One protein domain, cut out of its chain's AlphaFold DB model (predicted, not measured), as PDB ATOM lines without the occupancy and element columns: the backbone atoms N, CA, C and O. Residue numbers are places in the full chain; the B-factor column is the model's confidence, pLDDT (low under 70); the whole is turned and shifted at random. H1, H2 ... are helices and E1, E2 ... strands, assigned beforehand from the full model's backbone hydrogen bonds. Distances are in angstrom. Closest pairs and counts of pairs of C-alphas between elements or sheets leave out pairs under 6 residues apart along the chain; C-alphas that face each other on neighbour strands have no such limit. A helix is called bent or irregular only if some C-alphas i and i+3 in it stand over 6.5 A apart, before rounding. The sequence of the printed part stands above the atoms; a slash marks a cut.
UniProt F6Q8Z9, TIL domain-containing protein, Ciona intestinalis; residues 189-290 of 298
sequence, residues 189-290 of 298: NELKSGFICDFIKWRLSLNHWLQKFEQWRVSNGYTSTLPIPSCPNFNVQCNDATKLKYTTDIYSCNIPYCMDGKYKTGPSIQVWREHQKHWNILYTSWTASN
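What this domain is: This is residues 189 to 290 of the 298 residues of the protein "TIL domain-containing protein" of Ciona intestinalis (UniProt F6Q8Z9). One long helix, H1, makes the long axis of a rod and passes between a shorter helix, H2, which slants alongside it, and a small two-stranded hairpin, E1 and E2, which sits by its residues 196 to 207. From the far end of H1 a long unnamed stretch, residues 220 to 243, runs back to the hairpin, and the short strand E3 lies near the first turns of H1. The printed part has 102 residues, with two named helices and three named strands in the order H1, E1, E2, E3, H2; the sheet is E1 - E2, antiparallel, and the class is mostly helix. The whole is only just compact, close to loose, with a radius of gyration of the C-alphas of 14.9 A and spans of 46 by 23 by 21 A.

How they stand to each other: Start at H1, residues 189 to 219, and look for its kink of 35 degrees near residue 209. Look next at E1, residues 244 to 248, and E2, residues 254 to 258: they form a hairpin, antiparallel at 149 degrees, with N 245 and O 257 2.8 A apart and N 247 and O 255 3.0 A apart, both within hydrogen-bond range. The closest C-alphas of H1 and E2 are those of Ile 200 and Tyr 257, 6.7 A apart. E3, residues 263 to 265, pairs with no named strand, but residues 237 to 238 pair with it, antiparallel. Its closest approach to H1 is at the C-alphas of Ser 193 and Tyr 263, 4.8 A apart. E2 and E3 meet only through their link. H2, residues 269 to 290, is close to H1 but not clearly touching, with the C-alphas of Phe 199 and Trp 272 closest at 6.8 A; the two run the same way at a steep tilt of 40 degrees. H2 is apart from E1, E2 and E3. O i to N i+4 pairs are within hydrogen-bond range in 23 of 27 cases in H1 and 14 of 18 in H2.

Where its parts are: Find C-alpha 189 at (-40.265, -1.258, 14.160); from there H1 runs 45.1 A to C-alpha 219 at (-43.416, 28.889, 47.595). E1 covers 13.9 A from 244 to 248, E2 13.5 A from 254 to 258, and E3 5.6 A from 263 to 265. H2 then runs 30.5 A from C-alpha 269 to C-alpha 290 at (-40.681, 15.832, 48.863), with a kink of 35 degrees near residue 276; it is neither bent nor irregular, but only just: C-alphas 275 and 278 are 6.1 A apart.

The domain as a whole: The two C-alphas farthest apart are those of Asn 189 and Gly 221, at 46.8 A. The printed part has no cut. The link from H1 to E1, 24 residues, is long, while the links E1 to E2, E2 to E3 and E3 to H2 are tight. The mean pLDDT of the printed part is 81.2; look for values under 70 at residues 207 to 208, 250, 276 to 278, 287 and 289 to 290.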
ATOM      1  N   ASN A 189     -39.156  -2.213  14.242       86.12
ATOM      2  CA  ASN A 189     -40.265  -1.258  14.160       86.12
ATOM      3  C   ASN A 189     -41.102  -1.201  15.446       86.12
ATOM      4  O   ASN A 189     -41.527  -0.121  15.848       86.12
ATOM      5  N   GLU A 190     -41.310  -2.337  16.114       85.81
ATOM      6  CA  GLU A 190     -42.024  -2.405  17.393       85.81
ATOM      7  C   GLU A 190     -41.187  -1.793  18.517       85.81
ATOM      8  O   GLU A 190     -41.700  -0.981  19.285       85.81
ATOM      9  N   LEU A 191     -39.881  -2.086  18.542       84.44
ATOM     10  CA  LEU A 191     -38.918  -1.445  19.444       84.44
ATOM     11  C   LEU A 191     -38.913   0.077  19.264       84.44
ATOM     12  O   LEU A 191     -39.009   0.824  20.238       84.44
ATOM     13  N   LYS A 192     -38.867   0.548  18.012       87.38
ATOM     14  CA  LYS A 192     -38.916   1.978  17.692       87.38
ATOM     15  C   LYS A 192     -40.237   2.616  18.129       87.38
ATOM     16  O   LYS A 192     -40.216   3.691  18.722       87.38
ATOM     17  N   SER A 193     -41.371   1.966  17.864       90.50
ATOM     18  CA  SER A 193     -42.689   2.454  18.288       90.50
ATOM     19  C   SER A 193     -42.804   2.532  19.810       90.50
ATOM     20  O   SER A 193     -43.313   3.525  20.324       90.50
ATOM     21  N   GLY A 194     -42.335   1.512  20.533       87.94
ATOM     22  CA  GLY A 194     -42.350   1.496  21.996       87.94
ATOM     23  C   GLY A 194     -41.515   2.626  22.585       87.94
ATOM     24  O   GLY A 194     -42.016   3.398  23.396       87.94
ATOM     25  N   PHE A 195     -40.296   2.814  22.074       87.44
ATOM     26  CA  PHE A 195     -39.429   3.916  22.486       87.44
ATOM     27  C   PHE A 195     -40.078   5.296  22.262       87.44
ATOM     28  O   PHE A 195     -40.042   6.160  23.141       87.44
ATOM     29  N   ILE A 196     -40.706   5.512  21.098       90.00
ATOM     30  CA  ILE A 196     -41.444   6.754  20.822       90.00
ATOM     31  C   ILE A 196     -42.604   6.920  21.813       90.00
ATOM     32  O   ILE A 196     -42.818   8.024  22.317       90.00
ATOM     33  N   CYS A 197     -43.330   5.842  22.121       90.62
ATOM     34  CA  CYS A 197     -44.430   5.886  23.078       90.62
ATOM     35  C   CYS A 197     -43.964   6.309  24.469       90.62
ATOM     36  O   CYS A 197     -44.551   7.224  25.045       90.62
ATOM     37  N   ASP A 198     -42.888   5.706  24.974       86.25
ATOM     38  CA  ASP A 198     -42.323   6.036  26.282       86.25
ATOM     39  C   ASP A 198     -41.879   7.498  26.345       86.25
ATOM     40  O   ASP A 198     -42.178   8.201  27.315       86.25
ATOM     41  N   PHE A 199     -41.239   7.996  25.282       85.00
ATOM     42  CA  PHE A 199     -40.854   9.400  25.200       85.00
ATOM     43  C   PHE A 199     -42.055  10.344  25.250       85.00
ATOM     44  O   PHE A 199     -42.067  11.299  26.030       85.00
ATOM     45  N   ILE A 200     -43.061  10.102  24.408       86.81
ATOM     46  CA  ILE A 200     -44.237  10.966  24.326       86.81
ATOM     47  C   ILE A 200     -45.008  10.904  25.645       86.81
ATOM     48  O   ILE A 200     -45.330  11.947  26.205       86.81
ATOM     49  N   LYS A 201     -45.207   9.712  26.216       85.62
ATOM     50  CA  LYS A 201     -45.833   9.533  27.532       85.62
ATOM     51  C   LYS A 201     -45.093  10.313  28.621       85.62
ATOM     52  O   LYS A 201     -45.727  11.034  29.391       85.62
ATOM     53  N   TRP A 202     -43.761  10.240  28.650       80.69
ATOM     54  CA  TRP A 202     -42.949  11.050  29.553       80.69
ATOM     55  C   TRP A 202     -43.157  12.552  29.313       80.69
ATOM     56  O   TRP A 202     -43.414  13.290  30.263       80.69
ATOM     57  N   ARG A 203     -43.121  13.016  28.059       79.81
ATOM     58  CA  ARG A 203     -43.289  14.437  27.715       79.81
ATOM     59  C   ARG A 203     -44.647  14.982  28.158       79.81
ATOM     60  O   ARG A 203     -44.730  16.112  28.632       79.81
ATOM     61  N   LEU A 204     -45.692  14.170  28.050       78.81
ATOM     62  CA  LEU A 204     -47.022  14.500  28.549       78.81
ATOM     63  C   LEU A 204     -47.064  14.560  30.076       78.81
ATOM     64  O   LEU A 204     -47.665  15.477  30.636       78.81
ATOM     65  N   SER A 205     -46.384  13.633  30.755       75.50
ATOM     66  CA  SER A 205     -46.276  13.646  32.220       75.50
ATOM     67  C   SER A 205     -45.483  14.847  32.747       75.50
ATOM     68  O   SER A 205     -45.848  15.412  33.779       75.50
ATOM     69  N   LEU A 206     -44.464  15.301  32.002       73.50
ATOM     70  CA  LEU A 206     -43.652  16.473  32.328       73.50
ATOM     71  C   LEU A 206     -44.527  17.716  32.502       73.50
ATOM     72  O   LEU A 206     -44.324  18.472  33.441       73.50
ATOM     73  N   ASN A 207     -45.535  17.897  31.646       69.19
ATOM     74  CA  ASN A 207     -46.445  19.041  31.710       69.19
ATOM     75  C   ASN A 207     -47.216  19.107  33.042       69.19
ATOM     76  O   ASN A 207     -47.412  20.180  33.603       69.19
ATOM     77  N   HIS A 208     -47.629  17.949  33.565       69.56
ATOM     78  CA  HIS A 208     -48.340  17.862  34.840       69.56
ATOM     79  C   HIS A 208     -47.397  18.042  36.034       69.56
ATOM     80  O   HIS A 208     -47.708  18.759  36.985       69.56
ATOM     81  N   TRP A 209     -46.231  17.397  35.980       73.12
ATOM     82  CA  TRP A 209     -45.210  17.513  37.015       73.12
ATOM     83  C   TRP A 209     -44.682  18.948  37.149       73.12
ATOM     84  O   TRP A 209     -44.596  19.471  38.258       73.12
ATOM     85  N   LEU A 210     -44.382  19.604  36.028       74.31
ATOM     86  CA  LEU A 210     -43.729  20.909  36.008       74.31
ATOM     87  C   LEU A 210     -44.593  22.014  36.622       74.31
ATOM     88  O   LEU A 210     -44.070  22.911  37.275       74.31
ATOM     89  N   GLN A 211     -45.918  21.910  36.493       72.00
ATOM     90  CA  GLN A 211     -46.848  22.807  37.182       72.00
ATOM     91  C   GLN A 211     -46.740  22.691  38.707       72.00
ATOM     92  O   GLN A 211     -46.667  23.706  39.396       72.00
ATOM     93  N   LYS A 212     -46.696  21.460  39.238       73.62
ATOM     94  CA  LYS A 212     -46.539  21.222  40.683       73.62
ATOM     95  C   LYS A 212     -45.160  21.657  41.176       73.62
ATOM     96  O   LYS A 212     -45.050  22.250  42.246       73.62
ATOM     97  N   PHE A 213     -44.122  21.387  40.385       77.44
ATOM     98  CA  PHE A 213     -42.759  21.816  40.680       77.44
ATOM     99  C   PHE A 213     -42.649  23.341  40.763       77.44
ATOM    100  O   PHE A 213     -42.100  23.853  41.732       77.44
ATOM    101  N   GLU A 214     -43.209  24.071  39.797       76.88
ATOM    102  CA  GLU A 214     -43.131  25.534  39.763       76.88
ATOM    103  C   GLU A 214     -43.844  26.182  40.956       76.88
ATOM    104  O   GLU A 214     -43.316  27.110  41.567       76.88
ATOM    105  N   GLN A 215     -45.003  25.645  41.349       77.81
ATOM    106  CA  GLN A 215     -45.716  26.086  42.552       77.81
ATOM    107  C   GLN A 215     -44.864  25.903  43.815       77.81
ATOM    108  O   GLN A 215     -44.715  26.845  44.594       77.81
ATOM    109  N   TRP A 216     -44.264  24.720  43.987       82.00
ATOM    110  CA  TRP A 216     -43.352  24.432  45.098       82.00
ATOM    111  C   TRP A 216     -42.114  25.339  45.083       82.00
ATOM    112  O   TRP A 216     -41.657  25.817  46.120       82.00
ATOM    113  N   ARG A 217     -41.557  25.599  43.900       84.25
ATOM    114  CA  ARG A 217     -40.338  26.390  43.724       84.25
ATOM    115  C   ARG A 217     -40.562  27.834  44.177       84.25
ATOM    116  O   ARG A 217     -39.808  28.342  45.006       84.25
ATOM    117  N   VAL A 218     -41.652  28.448  43.717       79.75
ATOM    118  CA  VAL A 218     -42.042  29.810  44.110       79.75
ATOM    119  C   VAL A 218     -42.382  29.888  45.599       79.75
ATOM    120  O   VAL A 218     -41.958  30.834  46.262       79.75
ATOM    121  N   SER A 219     -43.080  28.891  46.162       79.81
ATOM    122  CA  SER A 219     -43.416  28.889  47.595       79.81
ATOM    123  C   SER A 219     -42.193  28.781  48.509       79.81
ATOM    124  O   SER A 219     -42.249  29.226  49.649       79.81
ATOM    125  N   ASN A 220     -41.087  28.220  48.012       81.12
ATOM    126  CA  ASN A 220     -39.815  28.113  48.731       81.12
ATOM    127  C   ASN A 220     -38.832  29.253  48.391       81.12
ATOM    128  O   ASN A 220     -37.642  29.157  48.680       81.12
ATOM    129  N   GLY A 221     -39.310  30.342  47.776       83.88
ATOM    130  CA  GLY A 221     -38.509  31.544  47.520       83.88
ATOM    131  C   GLY A 221     -37.577  31.459  46.307       83.88
ATOM    132  O   GLY A 221     -36.823  32.397  46.046       83.88
ATOM    133  N   TYR A 222     -37.635  30.382  45.524       81.06
ATOM    134  CA  TYR A 222     -36.875  30.260  44.285       81.06
ATOM    135  C   TYR A 222     -37.641  30.942  43.140       81.06
ATOM    136  O   TYR A 222     -38.638  30.423  42.645       81.06
ATOM    137  N   THR A 223     -37.165  32.108  42.698       79.69
ATOM    138  CA  THR A 223     -37.839  32.955  41.689       79.69
ATOM    139  C   THR A 223     -37.105  33.044  40.349       79.69
ATOM    140  O   THR A 223     -37.603  33.670  39.415       79.69
ATOM    141  N   SER A 224     -35.943  32.396  40.211       81.12
ATOM    142  CA  SER A 224     -35.169  32.363  38.961       81.12
ATOM    143  C   SER A 224     -35.972  31.766  37.800       81.12
ATOM    144  O   SER A 224     -36.863  30.951  38.009       81.12
ATOM    145  N   THR A 225     -35.694  32.148  36.558       77.00
ATOM    146  CA  THR A 225     -36.378  31.553  35.404       77.00
ATOM    147  C   THR A 225     -35.893  30.123  35.172       77.00
ATOM    148  O   THR A 225     -34.690  29.863  35.117       77.00
ATOM    149  N   LEU A 226     -36.828  29.178  35.031       73.56
ATOM    150  CA  LEU A 226     -36.481  27.818  34.628       73.56
ATOM    151  C   LEU A 226     -36.094  27.778  33.146       73.56
ATOM    152  O   LEU A 226     -36.687  28.500  32.335       73.56
ATOM    153  N   PRO A 227     -35.139  26.914  32.766       73.50
ATOM    154  CA  PRO A 227     -34.847  26.669  31.364       73.50
ATOM    155  C   PRO A 227     -36.098  26.117  30.675       73.50
ATOM    156  O   PRO A 227     -36.675  25.122  31.110       73.50
ATOM    157  N   ILE A 228     -36.525  26.773  29.597       71.94
ATOM    158  CA  ILE A 228     -37.688  26.349  28.814       71.94
ATOM    159  C   ILE A 228     -37.295  25.080  28.046       71.94
ATOM    160  O   ILE A 228     -36.261  25.081  27.370       71.94
ATOM    161  N   PRO A 229     -38.078  23.986  28.108       72.19
ATOM    162  CA  PRO A 229     -37.810  22.839  27.265       72.19
ATOM    163  C   PRO A 229     -37.967  23.248  25.799       72.19
ATOM    164  O   PRO A 229     -38.975  23.855  25.439       72.19
ATOM    165  N   SER A 230     -37.037  22.844  24.937       77.00
ATOM    166  CA  SER A 230     -37.191  23.015  23.492       77.00
ATOM    167  C   SER A 230     -38.525  22.436  23.000       77.00
ATOM    168  O   SER A 230     -39.032  21.455  23.549       77.00
ATOM    169  N   CYS A 231     -39.101  23.045  21.960       82.44
ATOM    170  CA  CYS A 231     -40.295  22.552  21.271       82.44
ATOM    171  C   CYS A 231     -39.909  22.077  19.860       82.44
ATOM    172  O   CYS A 231     -40.084  22.813  18.886       82.44
ATOM    173  N   PRO A 232     -39.281  20.895  19.734       83.62
ATOM    174  CA  PRO A 232     -38.834  20.381  18.449       83.62
ATOM    175  C   PRO A 232     -40.024  19.918  17.608       83.62
ATOM    176  O   PRO A 232     -41.105  19.622  18.118       83.62
ATOM    177  N   ASN A 233     -39.805  19.763  16.304       86.19
ATOM    178  CA  ASN A 233     -40.757  19.035  15.479       86.19
ATOM    179  C   ASN A 233     -40.710  17.543  15.848       86.19
ATOM    180  O   ASN A 233     -39.732  16.850  15.568       86.19
ATOM    181  N   PHE A 234     -41.778  17.054  16.476       86.00
ATOM    182  CA  PHE A 234     -41.880  15.668  16.926       86.00
ATOM    183  C   PHE A 234     -42.052  14.660  15.780       86.00
ATOM    184  O   PHE A 234     -41.843  13.472  16.000       86.00
ATOM    185  N   ASN A 235     -42.433  15.110  14.575       90.62
ATOM    186  CA  ASN A 235     -42.634  14.276  13.384       90.62
ATOM    187  C   ASN A 235     -43.440  12.988  13.659       90.62
ATOM    188  O   ASN A 235     -43.071  11.895  13.229       90.62
ATOM    189  N   VAL A 236     -44.513  13.106  14.446       93.25
ATOM    190  CA  VAL A 236     -45.332  11.965  14.873       93.25
ATOM    191  C   VAL A 236     -46.299  11.565  13.769       93.25
ATOM    192  O   VAL A 236     -47.084  12.378  13.287       93.25
ATOM    193  N   GLN A 237     -46.286  10.280  13.428       95.31
ATOM    194  CA  GLN A 237     -47.317   9.636  12.622       95.31
ATOM    195  C   GLN A 237     -47.779   8.383  13.352       95.31
ATOM    196  O   GLN A 237     -46.957   7.547  13.727       95.31
ATOM    197  N   CYS A 238     -49.087   8.240  13.540       94.25
ATOM    198  CA  CYS A 238     -49.662   7.063  14.183       94.25
ATOM    199  C   CYS A 238     -49.787   5.894  13.208       94.25
ATOM    200  O   CYS A 238     -49.912   6.087  11.993       94.25
ATOM    201  N   ASN A 239     -49.792   4.672  13.746       92.88
ATOM    202  CA  ASN A 239     -50.127   3.495  12.945       92.88
ATOM    203  C   ASN A 239     -51.538   3.629  12.356       92.88
ATOM    204  O   ASN A 239     -51.717   3.461  11.149       92.88
ATOM    205  N   ASP A 240     -52.484   4.027  13.208       92.38
ATOM    206  CA  ASP A 240     -53.834   4.449  12.852       92.38
ATOM    207  C   ASP A 240     -53.938   5.980  12.944       92.38
ATOM    208  O   ASP A 240     -53.893   6.565  14.029       92.38
ATOM    209  N   ALA A 241     -54.086   6.644  11.795       91.25
ATOM    210  CA  ALA A 241     -54.168   8.102  11.716       91.25
ATOM    211  C   ALA A 241     -55.363   8.685  12.496       91.25
ATOM    212  O   ALA A 241     -55.295   9.830  12.940       91.25
ATOM    213  N   THR A 242     -56.428   7.909  12.727       89.94
ATOM    214  CA  THR A 242     -57.597   8.356  13.507       89.94
ATOM    215  C   THR A 242     -57.294   8.502  15.002       89.94
ATOM    216  O   THR A 242     -58.030   9.175  15.730       89.94
ATOM    217  N   LYS A 243     -56.192   7.901  15.469       89.56
ATOM    218  CA  LYS A 243     -55.728   7.957  16.862       89.56
ATOM    219  C   LYS A 243     -54.778   9.119  17.135       89.56
ATOM    220  O   LYS A 243     -54.387   9.296  18.291       89.56
ATOM    221  N   LEU A 244     -54.429   9.907  16.114       88.88
ATOM    222  CA  LEU A 244     -53.606  11.100  16.274       88.88
ATOM    223  C   LEU A 244     -54.380  12.179  17.035       88.88
ATOM    224  O   LEU A 244     -55.479  12.583  16.650       88.88
ATOM    225  N   LYS A 245     -53.784  12.651  18.123       86.81
ATOM    226  CA  LYS A 245     -54.276  13.747  18.953       86.81
ATOM    227  C   LYS A 245     -53.157  14.743  19.211       86.81
ATOM    228  O   LYS A 245     -51.988  14.477  18.946       86.81
ATOM    229  N   TYR A 246     -53.551  15.896  19.729       85.50
ATOM    230  CA  TYR A 246     -52.663  17.000  20.045       85.50
ATOM    231  C   TYR A 246     -52.953  17.484  21.456       85.50
ATOM    232  O   TYR A 246     -54.092  17.425  21.924       85.50
ATOM    233  N   THR A 247     -51.920  17.969  22.123       76.81
ATOM    234  CA  THR A 247     -52.041  18.712  23.372       76.81
ATOM    235  C   THR A 247     -51.029  19.837  23.386       76.81
ATOM    236  O   THR A 247     -50.002  19.761  22.718       76.81
ATOM    237  N   THR A 248     -51.280  20.836  24.215       77.25
ATOM    238  CA  THR A 248     -50.359  21.946  24.411       77.25
ATOM    239  C   THR A 248     -49.767  21.878  25.817       77.25
ATOM    240  O   THR A 248     -50.506  21.658  26.780       77.25
ATOM    241  N   ASP A 249     -48.444  22.018  25.947       71.69
ATOM    242  CA  ASP A 249     -47.797  22.146  27.261       71.69
ATOM    243  C   ASP A 249     -47.887  23.579  27.828       71.69
ATOM    244  O   ASP A 249     -48.386  24.497  27.172       71.69
ATOM    245  N   ILE A 250     -47.429  23.789  29.069       69.31
ATOM    246  CA  ILE A 250     -47.450  25.110  29.726       69.31
ATOM    247  C   ILE A 250     -46.651  26.193  28.992       69.31
ATOM    248  O   ILE A 250     -46.882  27.376  29.225       69.31
ATOM    249  N   TYR A 251     -45.739  25.812  28.096       73.44
ATOM    250  CA  TYR A 251     -44.947  26.734  27.286       73.44
ATOM    251  C   TYR A 251     -45.531  26.923  25.886       73.44
ATOM    252  O   TYR A 251     -44.854  27.422  24.990       73.44
ATOM    253  N   SER A 252     -46.795  26.547  25.689       78.00
ATOM    254  CA  SER A 252     -47.479  26.612  24.397       78.00
ATOM    255  C   SER A 252     -46.874  25.704  23.315       78.00
ATOM    256  O   SER A 252     -47.118  25.919  22.128       78.00
ATOM    257  N   CYS A 253     -46.117  24.663  23.687       81.06
ATOM    258  CA  CYS A 253     -45.604  23.694  22.723       81.06
ATOM    259  C   CYS A 253     -46.699  22.701  22.322       81.06
ATOM    260  O   CYS A 253     -47.273  22.027  23.179       81.06
ATOM    261  N   ASN A 254     -46.959  22.582  21.019       85.00
ATOM    262  CA  ASN A 254     -47.916  21.623  20.475       85.00
ATOM    263  C   ASN A 254     -47.277  20.230  20.358       85.00
ATOM    264  O   ASN A 254     -46.339  20.027  19.586       85.00
ATOM    265  N   ILE A 255     -47.797  19.269  21.113       85.38
ATOM    266  CA  ILE A 255     -47.283  17.905  21.214       85.38
ATOM    267  C   ILE A 255     -48.286  16.953  20.544       85.38
ATOM    268  O   ILE A 255     -49.362  16.706  21.099       85.38
ATOM    269  N   PRO A 256     -47.962  16.403  19.360       90.12
ATOM    270  CA  PRO A 256     -48.743  15.340  18.743       90.12
ATOM    271  C   PRO A 256     -48.494  13.999  19.446       90.12
ATOM    272  O   PRO A 256     -47.362  13.682  19.811       90.12
ATOM    273  N   TYR A 257     -49.534  13.182  19.603       90.19
ATOM    274  CA  TYR A 257     -49.432  11.854  20.207       90.19
ATOM    275  C   TYR A 257     -50.477  10.875  19.665       90.19
ATOM    276  O   TYR A 257     -51.526  11.279  19.162       90.19
ATOM    277  N   CYS A 258     -50.198   9.578  19.794       92.12
ATOM    278  CA  CYS A 258     -51.109   8.507  19.395       92.12
ATOM    279  C   CYS A 258     -51.790   7.929  20.635       92.12
ATOM    280  O   CYS A 258     -51.108   7.446  21.540       92.12
ATOM    281  N   MET A 259     -53.125   7.980  20.699       89.00
ATOM    282  CA  MET A 259     -53.876   7.524  21.884       89.00
ATOM    283  C   MET A 259     -53.642   6.047  22.226       89.00
ATOM    284  O   MET A 259     -53.676   5.667  23.393       89.00
ATOM    285  N   ASP A 260     -53.410   5.223  21.209       89.94
ATOM    286  CA  ASP A 260     -53.164   3.784  21.317       89.94
ATOM    287  C   ASP A 260     -51.681   3.430  21.528       89.94
ATOM    288  O   ASP A 260     -51.332   2.251  21.564       89.94
ATOM    289  N   GLY A 261     -50.807   4.438  21.613       90.12
ATOM    290  CA  GLY A 261     -49.378   4.254  21.833       90.12
ATOM    291  C   GLY A 261     -48.612   3.629  20.662       90.12
ATOM    292  O   GLY A 261     -47.484   3.175  20.864       90.12
ATOM    293  N   LYS A 262     -49.184   3.586  19.449       92.31
ATOM    294  CA  LYS A 262     -48.559   2.956  18.272       92.31
ATOM    295  C   LYS A 262     -48.117   3.984  17.227       92.31
ATOM    296  O   LYS A 262     -48.938   4.704  16.656       92.31
ATOM    297  N   TYR A 263     -46.822   3.998  16.918       93.62
ATOM    298  CA  TYR A 263     -46.164   5.046  16.138       93.62
ATOM    299  C   TYR A 263     -45.437   4.484  14.905       93.62
ATOM    300  O   TYR A 263     -44.651   3.544  15.013       93.62
ATOM    301  N   LYS A 264     -45.629   5.127  13.746       93.94
ATOM    302  CA  LYS A 264     -44.837   4.923  12.515       93.94
ATOM    303  C   LYS A 264     -43.565   5.765  12.532       93.94
ATOM    304  O   LYS A 264     -42.472   5.289  12.225       93.94
ATOM    305  N   THR A 265     -43.713   7.036  12.895       93.19
ATOM    306  CA  THR A 265     -42.622   8.004  12.999       93.19
ATOM    307  C   THR A 265     -42.756   8.794  14.288       93.19
ATOM    308  O   THR A 265     -43.822   8.849  14.904       93.19
ATOM    309  N   GLY A 266     -41.649   9.389  14.704       90.75
ATOM    310  CA  GLY A 266     -41.578  10.167  15.920       90.75
ATOM    311  C   GLY A 266     -40.209  10.827  16.070       90.75
ATOM    312  O   GLY A 266     -39.386  10.770  15.146       90.75
ATOM    313  N   PRO A 267     -39.963  11.437  17.234       86.81
ATOM    314  CA  PRO A 267     -38.743  12.175  17.514       86.81
ATOM    315  C   PRO A 267     -37.522  11.251  17.542       86.81
ATOM    316  O   PRO A 267     -37.617  10.054  17.823       86.81
ATOM    317  N   SER A 268     -36.354  11.820  17.239       84.25
ATOM    318  CA  SER A 268     -35.099  11.071  17.244       84.25
ATOM    319  C   SER A 268     -34.616  10.783  18.669       84.25
ATOM    320  O   SER A 268     -34.947  11.481  19.630       84.25
ATOM    321  N   ILE A 269     -33.746   9.779  18.796       78.88
ATOM    322  CA  ILE A 269     -33.073   9.442  20.058       78.88
ATOM    323  C   ILE A 269     -32.271  10.623  20.635       78.88
ATOM    324  O   ILE A 269     -32.126  10.738  21.849       78.88
ATOM    325  N   GLN A 270     -31.759  11.511  19.778       81.81
ATOM    326  CA  GLN A 270     -31.014  12.703  20.195       81.81
ATOM    327  C   GLN A 270     -31.938  13.715  20.872       81.81
ATOM    328  O   GLN A 270     -31.652  14.130  21.994       81.81
ATOM    329  N   VAL A 271     -33.089  14.004  20.251       81.94
ATOM    330  CA  VAL A 271     -34.128  14.879  20.823       81.94
ATOM    331  C   VAL A 271     -34.554  14.377  22.202       81.94
ATOM    332  O   VAL A 271     -34.680  15.159  23.145       81.94
ATOM    333  N   TRP A 272     -34.720  13.060  22.352       76.88
ATOM    334  CA  TRP A 272     -35.013  12.474  23.655       76.88
ATOM    335  C   TRP A 272     -33.907  12.722  24.680       76.88
ATOM    336  O   TRP A 272     -34.205  13.217  25.763       76.88
ATOM    337  N   ARG A 273     -32.646  12.398  24.362       73.81
ATOM    338  CA  ARG A 273     -31.524  12.530  25.310       73.81
ATOM    339  C   ARG A 273     -31.357  13.962  25.809       73.81
ATOM    340  O   ARG A 273     -31.132  14.163  27.001       73.81
ATOM    341  N   GLU A 274     -31.485  14.941  24.920       76.25
ATOM    342  CA  GLU A 274     -31.386  16.362  25.266       76.25
ATOM    343  C   GLU A 274     -32.490  16.793  26.236       76.25
ATOM    344  O   GLU A 274     -32.217  17.444  27.251       76.25
ATOM    345  N   HIS A 275     -33.731  16.379  25.963       71.00
ATOM    346  CA  HIS A 275     -34.882  16.706  26.797       71.00
ATOM    347  C   HIS A 275     -34.875  15.945  28.126       71.00
ATOM    348  O   HIS A 275     -35.124  16.531  29.176       71.00
ATOM    349  N   GLN A 276     -34.597  14.644  28.108       69.88
ATOM    350  CA  GLN A 276     -34.669  13.814  29.303       69.88
ATOM    351  C   GLN A 276     -33.559  14.171  30.293       69.88
ATOM    352  O   GLN A 276     -33.836  14.275  31.483       69.88
ATOM    353  N   LYS A 277     -32.318  14.409  29.839       69.94
ATOM    354  CA  LYS A 277     -31.177  14.647  30.739       69.94
ATOM    355  C   LYS A 277     -31.403  15.839  31.673       69.94
ATOM    356  O   LYS A 277     -31.205  15.705  32.876       69.94
ATOM    357  N   HIS A 278     -31.836  16.983  31.142       68.06
ATOM    358  CA  HIS A 278     -32.043  18.192  31.948       68.06
ATOM    359  C   HIS A 278     -33.213  18.051  32.925       68.06
ATOM    360  O   HIS A 278     -33.100  18.402  34.098       68.06
ATOM    361  N   TRP A 279     -34.329  17.501  32.455       72.62
ATOM    362  CA  TRP A 279     -35.555  17.438  33.243       72.62
ATOM    363  C   TRP A 279     -35.580  16.282  34.240       72.62
ATOM    364  O   TRP A 279     -36.168  16.421  35.305       72.62
ATOM    365  N   ASN A 280     -34.903  15.170  33.945       73.12
ATOM    366  CA  ASN A 280     -34.807  14.039  34.864       73.12
ATOM    367  C   ASN A 280     -33.996  14.383  36.120       73.12
ATOM    368  O   ASN A 280     -34.344  13.927  37.206       73.12
ATOM    369  N   ILE A 281     -32.952  15.211  35.991       75.81
ATOM    370  CA  ILE A 281     -32.178  15.702  37.142       75.81
ATOM    371  C   ILE A 281     -33.087  16.527  38.058       75.81
ATOM    372  O   ILE A 281     -33.212  16.210  39.237       75.81
ATOM    373  N   LEU A 282     -33.787  17.522  37.501       73.62
ATOM    374  CA  LEU A 282     -34.718  18.366  38.258       73.62
ATOM    375  C   LEU A 282     -35.850  17.553  38.903       73.62
ATOM    376  O   LEU A 282     -36.154  17.756  40.077       73.62
ATOM    377  N   TYR A 283     -36.438  16.613  38.157       72.62
ATOM    378  CA  TYR A 283     -37.476  15.712  38.655       72.62
ATOM    379  C   TYR A 283     -36.981  14.891  39.846       72.62
ATOM    380  O   TYR A 283     -37.609  14.927  40.898       72.62
ATOM    381  N   THR A 284     -35.833  14.220  39.704       75.31
ATOM    382  CA  THR A 284     -35.272  13.346  40.744       75.31
ATOM    383  C   THR A 284     -34.942  14.130  42.013       75.31
ATOM    384  O   THR A 284     -35.312  13.709  43.110       75.31
ATOM    385  N   SER A 285     -34.301  15.298  41.872       77.25
ATOM    386  CA  SER A 285     -33.968  16.170  43.004       77.25
ATOM    387  C   SER A 285     -35.213  16.659  43.744       77.25
ATOM    388  O   SER A 285     -35.246  16.620  44.971       77.25
ATOM    389  N   TRP A 286     -36.255  17.070  43.018       74.50
ATOM    390  CA  TRP A 286     -37.510  17.514  43.627       74.50
ATOM    391  C   TRP A 286     -38.299  16.370  44.270       74.50
ATOM    392  O   TRP A 286     -38.892  16.550  45.331       74.50
ATOM    393  N   THR A 287     -38.332  15.182  43.659       68.62
ATOM    394  CA  THR A 287     -38.996  14.032  44.287       68.62
ATOM    395  C   THR A 287     -38.313  13.658  45.592       68.62
ATOM    396  O   THR A 287     -39.014  13.501  46.583       68.62
ATOM    397  N   ALA A 288     -36.974  13.631  45.622       74.00
ATOM    398  CA  ALA A 288     -36.212  13.357  46.839       74.00
ATOM    399  C   ALA A 288     -36.528  14.378  47.945       74.00
ATOM    400  O   ALA A 288     -36.830  13.989  49.067       74.00
ATOM    401  N   SER A 289     -36.592  15.676  47.617       69.12
ATOM    402  CA  SER A 289     -36.928  16.720  48.597       69.12
ATOM    403  C   SER A 289     -38.373  16.685  49.109       69.12
ATOM    404  O   SER A 289     -38.675  17.343  50.096       69.12
ATOM    405  N   ASN A 290     -39.286  15.984  48.426       62.78
ATOM    406  CA  ASN A 290     -40.681  15.832  48.863       62.78
ATOM    407  C   ASN A 290     -40.975  14.476  49.511       62.78
ATOM    408  O   ASN A 290     -42.003  14.340  50.169       62.78
TER     409      ASN A 290